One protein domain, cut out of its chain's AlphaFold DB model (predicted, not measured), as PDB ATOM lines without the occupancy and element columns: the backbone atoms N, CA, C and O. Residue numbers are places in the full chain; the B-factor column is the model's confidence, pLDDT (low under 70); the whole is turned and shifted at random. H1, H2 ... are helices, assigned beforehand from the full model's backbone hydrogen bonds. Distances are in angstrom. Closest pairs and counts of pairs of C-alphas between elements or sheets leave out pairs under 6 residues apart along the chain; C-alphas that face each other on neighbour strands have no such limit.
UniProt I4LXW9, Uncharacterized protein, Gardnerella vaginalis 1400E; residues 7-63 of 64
ATOM      1  N   LEU A   7      37.476  35.968  82.095       81.44
ATOM      2  CA  LEU A   7      36.669  34.769  81.821       81.44
ATOM      3  C   LEU A   7      36.038  34.785  80.417       81.44
ATOM      4  O   LEU A   7      35.735  33.735  79.851       81.44
ATOM      5  N   LEU A   8      35.868  35.968  79.823       81.12
ATOM      6  CA  LEU A   8      35.203  36.143  78.529       81.12
ATOM      7  C   LEU A   8      36.046  35.602  77.347       81.12
ATOM      8  O   LEU A   8      35.503  34.834  76.550       81.12
ATOM      9  N   PRO A   9      37.366  35.874  77.258       81.94
ATOM     10  CA  PRO A   9      38.260  35.185  76.318       81.94
ATOM     11  C   PRO A   9      38.277  33.658  76.487       81.94
ATOM     12  O   PRO A   9      38.274  32.928  75.494       81.94
ATOM     13  N   TYR A  10      38.239  33.163  77.729       81.31
ATOM     14  CA  TYR A  10      38.225  31.722  78.006       81.31
ATOM     15  C   TYR A  10      36.941  31.039  77.530       81.31
ATOM     16  O   TYR A  10      37.000  29.898  77.076       81.31
ATOM     17  N   SER A  11      35.799  31.733  77.529       80.19
ATOM     18  CA  SER A  11      34.576  31.197  76.918       80.19
ATOM     19  C   SER A  11      34.752  30.904  75.427       80.19
ATOM     20  O   SER A  11      34.267  29.881  74.942       80.19
ATOM     21  N   TRP A  12      35.466  31.764  74.698       80.06
ATOM     22  CA  TRP A  12      35.708  31.549  73.274       80.06
ATOM     23  C   TRP A  12      36.699  30.406  73.027       80.06
ATOM     24  O   TRP A  12      36.441  29.566  72.165       80.06
ATOM     25  N   LEU A  13      37.772  30.336  73.825       82.44
ATOM     26  CA  LEU A  13      38.801  29.297  73.721       82.44
ATOM     27  C   LEU A  13      38.266  27.899  74.068       82.44
ATOM     28  O   LEU A  13      38.480  26.956  73.313       82.44
ATOM     29  N   TYR A  14      37.547  27.769  75.185       80.81
ATOM     30  CA  TYR A  14      37.024  26.485  75.663       80.81
ATOM     31  C   TYR A  14      35.630  26.150  75.124       80.81
ATOM     32  O   TYR A  14      35.072  25.122  75.494       80.81
ATOM     33  N   LYS A  15      35.038  27.020  74.289       77.94
ATOM     34  CA  LYS A  15      33.646  26.904  73.812       77.94
ATOM     35  C   LYS A  15      32.631  26.662  74.944       77.94
ATOM     36  O   LYS A  15      31.557  26.114  74.708       77.94
ATOM     37  N   SER A  16      32.958  27.091  76.161       81.44
ATOM     38  CA  SER A  16      32.174  26.809  77.360       81.44
ATOM     39  C   SER A  16      31.141  27.903  77.608       81.44
ATOM     40  O   SER A  16      31.425  29.111  77.531       81.44
ATOM     41  N   LYS A  17      29.921  27.465  77.926       83.44
ATOM     42  CA  LYS A  17      28.815  28.339  78.321       83.44
ATOM     43  C   LYS A  17      29.008  28.841  79.747       83.44
ATOM     44  O   LYS A  17      28.668  29.994  80.011       83.44
ATOM     45  N   ALA A  18      29.584  28.025  80.635       86.69
ATOM     46  CA  ALA A  18      29.824  28.412  82.022       86.69
ATOM     47  C   ALA A  18      30.722  29.652  82.104       86.69
ATOM     48  O   ALA A  18      30.338  30.643  82.722       86.69
ATOM     49  N   TYR A  19      31.853  29.666  81.387       87.50
ATOM     50  CA  TYR A  19      32.744  30.834  81.352       87.50
ATOM     51  C   TYR A  19      32.019  32.117  80.913       87.50
ATOM     52  O   TYR A  19      32.234  33.174  81.503       87.50
ATOM     53  N   ARG A  20      31.115  32.038  79.924       86.31
ATOM     54  CA  ARG A  20      30.361  33.207  79.436       86.31
ATOM     55  C   ARG A  20      29.398  33.755  80.481       86.31
ATOM     56  O   ARG A  20      29.296  34.967  80.646       86.31
ATOM     57  N   VAL A  21      28.670  32.864  81.149       88.81
ATOM     58  CA  VAL A  21      27.667  33.229  82.155       88.81
ATOM     59  C   VAL A  21      28.353  33.860  83.368       88.81
ATOM     60  O   VAL A  21      27.976  34.955  83.789       88.81
ATOM     61  N   PHE A  22      29.419  33.240  83.877       89.06
ATOM     62  CA  PHE A  22      30.150  33.746  85.040       89.06
ATOM     63  C   PHE A  22      30.931  35.038  84.755       89.06
ATOM     64  O   PHE A  22      30.999  35.899  85.632       89.06
ATOM     65  N   ALA A  23      31.416  35.246  83.522       88.50
ATOM     66  CA  ALA A  23      32.037  36.509  83.105       88.50
ATOM     67  C   ALA A  23      31.102  37.725  83.233       88.50
ATOM     68  O   ALA A  23      31.581  38.843  83.403       88.50
ATOM     69  N   ILE A  24      29.781  37.518  83.157       88.19
ATOM     70  CA  ILE A  24      28.766  38.575  83.281       88.19
ATOM     71  C   ILE A  24      28.244  38.656  84.721       88.19
ATOM     72  O   ILE A  24      28.135  39.748  85.275       88.19
ATOM     73  N   ILE A  25      27.957  37.512  85.350       90.12
ATOM     74  CA  ILE A  25      27.375  37.462  86.700       90.12
ATOM     75  C   ILE A  25      28.323  38.050  87.752       90.12
ATOM     76  O   ILE A  25      27.884  38.851  88.574       90.12
ATOM     77  N   ILE A  26      29.614  37.699  87.722       89.50
ATOM     78  CA  ILE A  26      30.597  38.156  88.721       89.50
ATOM     79  C   ILE A  26      30.695  39.692  88.787       89.50
ATOM     80  O   ILE A  26      30.555  40.236  89.883       89.50
ATOM     81  N   PRO A  27      30.908  40.430  87.678       88.75
ATOM     82  CA  PRO A  27      30.994  41.888  87.740       88.75
ATOM     83  C   PRO A  27      29.662  42.551  88.110       88.75
ATOM     84  O   PRO A  27      29.683  43.537  88.841       88.75
ATOM     85  N   VAL A  28      28.514  42.008  87.684       89.88
ATOM     86  CA  VAL A  28      27.196  42.542  88.079       89.88
ATOM     87  C   VAL A  28      26.963  42.372  89.582       89.88
ATOM     88  O   VAL A  28      26.603  43.336  90.254       89.88
ATOM     89  N   LEU A  29      27.227  41.181  90.131       89.50
ATOM     90  CA  LEU A  29      27.134  40.933  91.573       89.50
ATOM     91  C   LEU A  29      28.116  41.804  92.357       89.50
ATOM     92  O   LEU A  29      27.739  42.386  93.368       89.50
ATOM     93  N   SER A  30      29.355  41.927  91.881       88.38
ATOM     94  CA  SER A  30      30.374  42.754  92.528       88.38
ATOM     95  C   SER A  30      29.978  44.233  92.550       88.38
ATOM     96  O   SER A  30      30.165  44.886  93.573       88.38
ATOM     97  N   LEU A  31      29.374  44.747  91.473       89.75
ATOM     98  CA  LEU A  31      28.897  46.128  91.399       89.75
ATOM     99  C   LEU A  31      27.732  46.380  92.366       89.75
ATOM    100  O   LEU A  31      27.742  47.366  93.096       89.75
ATOM    101  N   VAL A  32      26.745  45.481  92.393       92.00
ATOM    102  CA  VAL A  32      25.571  45.609  93.271       92.00
ATOM    103  C   VAL A  32      25.981  45.491  94.738       92.00
ATOM    104  O   VAL A  32      25.663  46.363  95.544       92.00
ATOM    105  N   LEU A  33      26.726  44.442  95.090       90.81
ATOM    106  CA  LEU A  33      27.132  44.191  96.471       90.81
ATOM    107  C   LEU A  33      28.182  45.187  96.956       90.81
ATOM    108  O   LEU A  33      28.155  45.546  98.123       90.81
ATOM    109  N   GLY A  34      29.067  45.664  96.080       88.75
ATOM    110  CA  GLY A  34      30.051  46.689  96.423       88.75
ATOM    111  C   GLY A  34      29.440  48.063  96.692       88.75
ATOM    112  O   GLY A  34      30.019  48.830  97.453       88.75
ATOM    113  N   ASN A  35      28.269  48.364  96.117       91.31
ATOM    114  CA  ASN A  35      27.527  49.592  96.426       91.31
ATOM    115  C   ASN A  35      26.633  49.463  97.668       91.31
ATOM    116  O   ASN A  35      26.349  50.468  98.314       91.31
ATOM    117  N   LEU A  36      26.151  48.256  97.980       91.56
ATOM    118  CA  LEU A  36      25.222  48.018  99.093       91.56
ATOM    119  C   LEU A  36      25.921  47.596 100.392       91.56
ATOM    120  O   LEU A  36      25.390  47.823 101.477       91.56
ATOM    121  N   PHE A  37      27.094  46.972 100.298       90.38
ATOM    122  CA  PHE A  37      27.797  46.354 101.418       90.38
ATOM    123  C   PHE A  37      29.295  46.685 101.407       90.38
ATOM    124  O   PHE A  37      29.853  47.173 100.429       90.38
ATOM    125  N   GLY A  38      29.973  46.389 102.518       88.81
ATOM    126  CA  GLY A  38      31.424  46.534 102.626       88.81
ATOM    127  C   GLY A  38      32.208  45.441 101.887       88.81
ATOM    128  O   GLY A  38      31.681  44.381 101.542       88.81
ATOM    129  N   GLY A  39      33.517  45.662 101.722       87.06
ATOM    130  CA  GLY A  39      34.403  44.765 100.967       87.06
ATOM    131  C   GLY A  39      34.447  43.314 101.467       87.06
ATOM    132  O   GLY A  39      34.646  42.408 100.663       87.06
ATOM    133  N   PHE A  40      34.192  43.066 102.756       90.81
ATOM    134  CA  PHE A  40      34.131  41.708 103.311       90.81
ATOM    135  C   PHE A  40      32.995  40.875 102.701       90.81
ATOM    136  O   PHE A  40      33.197  39.716 102.346       90.81
ATOM    137  N   VAL A  41      31.815  41.477 102.517       91.06
ATOM    138  CA  VAL A  41      30.658  40.803 101.910       91.06
ATOM    139  C   VAL A  41      30.943  40.500 100.443       91.06
ATOM    140  O   VAL A  41      30.701  39.387  99.985       91.06
ATOM    141  N   VAL A  42      31.533  41.450  99.713       90.00
ATOM    142  CA  VAL A  42      31.920  41.252  98.308       90.00
ATOM    143  C   VAL A  42      32.929  40.111  98.169       90.00
ATOM    144  O   VAL A  42      32.737  39.239  97.325       90.00
ATOM    145  N   ALA A  43      33.960  40.076  99.018       90.19
ATOM    146  CA  ALA A  43      34.979  39.028  98.999       90.19
ATOM    147  C   ALA A  43      34.400  37.646  99.341       90.19
ATOM    148  O   ALA A  43      34.656  36.681  98.624       90.19
ATOM    149  N   GLY A  44      33.570  37.554 100.387       93.25
ATOM    150  CA  GLY A  44      32.901  36.303 100.754       93.25
ATOM    151  C   GLY A  44      31.976  35.791  99.647       93.25
ATOM    152  O   GLY A  44      31.965  34.599  99.343       93.25
ATOM    153  N   THR A  45      31.253  36.698  98.985       91.31
ATOM    154  CA  THR A  45      30.365  36.324  97.879       91.31
ATOM    155  C   THR A  45      31.156  35.896  96.643       91.31
ATOM    156  O   THR A  45      30.798  34.905  96.014       91.31
ATOM    157  N   ALA A  46      32.255  36.583  96.316       90.00
ATOM    158  CA  ALA A  46      33.144  36.188  95.226       90.00
ATOM    159  C   ALA A  46      33.723  34.780  95.449       90.00
ATOM    160  O   ALA A  46      33.634  33.944  94.554       90.00
ATOM    161  N   ALA A  47      34.195  34.478  96.665       92.19
ATOM    162  CA  ALA A  47      34.704  33.151  97.013       92.19
ATOM    163  C   ALA A  47      33.635  32.051  96.862       92.19
ATOM    164  O   ALA A  47      33.903  30.990  96.300       92.19
ATOM    165  N   ALA A  48      32.398  32.303  97.304       93.00
ATOM    166  CA  ALA A  48      31.295  31.355  97.134       93.00
ATOM    167  C   ALA A  48      30.943  31.122  95.651       93.00
ATOM    168  O   ALA A  48      30.704  29.987  95.232       93.00
ATOM    169  N   VAL A  49      30.945  32.189  94.844       92.00
ATOM    170  CA  VAL A  49      30.686  32.124  93.399       92.00
ATOM    171  C   VAL A  49      31.788  31.355  92.668       92.00
ATOM    172  O   VAL A  49      31.473  30.574  91.775       92.00
ATOM    173  N   GLU A  50      33.053  31.503  93.061       90.56
ATOM    174  CA  GLU A  50      34.172  30.732  92.500       90.56
ATOM    175  C   GLU A  50      34.062  29.234  92.802       90.56
ATOM    176  O   GLU A  50      34.278  28.410  91.914       90.56
ATOM    177  N   ILE A  51      33.654  28.863  94.020       93.38
ATOM    178  CA  ILE A  51      33.402  27.458  94.364       93.38
ATOM    179  C   ILE A  51      32.310  26.889  93.451       93.38
ATOM    180  O   ILE A  51      32.508  25.849  92.820       93.38
ATOM    181  N   ALA A  52      31.180  27.592  93.314       92.56
ATOM    182  CA  ALA A  52      30.097  27.183  92.419       92.56
ATOM    183  C   ALA A  52      30.556  27.097  90.952       92.56
ATOM    184  O   ALA A  52      30.185  26.164  90.235       92.56
ATOM    185  N   PHE A  53      31.397  28.037  90.516       90.38
ATOM    186  CA  PHE A  53      31.958  28.068  89.172       90.38
ATOM    187  C   PHE A  53      32.792  26.821  88.863       90.38
ATOM    188  O   PHE A  53      32.612  26.213  87.808       90.38
ATOM    189  N   VAL A  54      33.647  26.393  89.795       91.38
ATOM    190  CA  VAL A  54      34.461  25.176  89.646       91.38
ATOM    191  C   VAL A  54      33.582  23.933  89.498       91.38
ATOM    192  O   VAL A  54      33.845  23.104  88.627       91.38
ATOM    193  N   PHE A  55      32.515  23.809  90.294       92.56
ATOM    194  CA  PHE A  55      31.579  22.685  90.173       92.56
ATOM    195  C   PHE A  55      30.857  22.673  88.822       92.56
ATOM    196  O   PHE A  55      30.783  21.630  88.176       92.56
ATOM    197  N   ILE A  56      30.373  23.826  88.356       90.75
ATOM    198  CA  ILE A  56      29.669  23.923  87.070       90.75
ATOM    199  C   ILE A  56      30.610  23.616  85.904       90.75
ATOM    200  O   ILE A  56      30.226  22.885  84.994       90.75
ATOM    201  N   LEU A  57      31.854  24.097  85.952       89.25
ATOM    202  CA  LEU A  57      32.863  23.740  84.955       89.25
ATOM    203  C   LEU A  57      33.191  22.252  84.961       89.25
ATOM    204  O   LEU A  57      33.359  21.651  83.903       89.25
ATOM    205  N   ARG A  58      33.284  21.646  86.148       89.31
ATOM    206  CA  ARG A  58      33.520  20.210  86.277       89.31
ATOM    207  C   ARG A  58      32.385  19.407  85.646       89.31
ATOM    208  O   ARG A  58      32.668  18.428  84.961       89.31
ATOM    209  N   ASN A  59      31.135  19.814  85.851       88.25
ATOM    210  CA  ASN A  59      29.978  19.162  85.240       88.25
ATOM    211  C   ASN A  59      29.963  19.343  83.719       88.25
ATOM    212  O   ASN A  59      29.841  18.355  82.999       88.25
ATOM    213  N   GLU A  60      30.210  20.565  83.234       87.12
ATOM    214  CA  GLU A  60      30.292  20.859  81.800       87.12
ATOM    215  C   GLU A  60      31.379  20.023  81.105       87.12
ATOM    216  O   GLU A  60      31.153  19.508  80.012       87.12
ATOM    217  N   LEU A  61      32.532  19.824  81.755       85.56
ATOM    218  CA  LEU A  61      33.608  18.978  81.234       85.56
ATOM    219  C   LEU A  61      33.222  17.493  81.178       85.56
ATOM    220  O   LEU A  61      33.608  16.796  80.243       85.56
ATOM    221  N   ASN A  62      32.469  17.004  82.167       84.62
ATOM    222  CA  ASN A  62      32.022  15.610  82.217       84.62
ATOM    223  C   ASN A  62      30.803  15.337  81.313       84.62
ATOM    224  O   ASN A  62      30.367  14.191  81.231       84.62
ATOM    225  N   GLY A  63      30.261  16.360  80.641       70.75
ATOM    226  CA  GLY A  63      29.106  16.236  79.749       70.75
ATOM    227  C   GLY A  63      27.787  15.914  80.460       70.75
ATOM    228  O   GLY A  63      26.872  15.416  79.805       70.75
TER     229      GLY A  63
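This is residues 7 to 63 of the 64 residues of an uncharacterized protein of Gardnerella vaginalis 1400E (UniProt I4LXW9). A long helical hairpin: H3 and H2 run side by side in opposite ways, and short H1 folds back along the first part of H2, away from H3. The 57 printed residues hold three named helices, H1, H2, H3 in chain order, and no named strand: all helix. The whole is only just loose, close to compact, with a radius of gyration of the C-alphas of 12.5 A, and only just flat, spanning 37 by 19 by 10 A.

H3, residues 39 to 62, is 34.7 A long and ends at C-alpha 62 (32.022, 15.610, 82.217). H2, residues 17 to 36, is 28.8 A long. H1, residues 7 to 14, begins at C-alpha 7 (36.669, 34.769, 81.821) and is 10.3 A long.

H3 and H2 form a helical hairpin and touch, closest at the C-alphas of Val 42 and Leu 33, 5.9 A, with a shallow tilt of 11 degrees. H2 touches H1 with residues 17 to 23 alone, also as a helical hairpin, at a shallow tilt of 7 degrees; the closest C-alphas, of Tyr 19 and Ser 11, are 4.8 A apart. H1 and H3 are apart. Each O i to N i+4 pair in H3 is within hydrogen-bond range, against 14 of 16 in H2 and 3 of 4 in H1.

The C-alphas farthest apart, of Gly 38 and Gly 63, are 38.0 A apart. Both links are tight, and the printed part has no cut. Mean pLDDT of the printed part is 87.8; no printed residue is under 70.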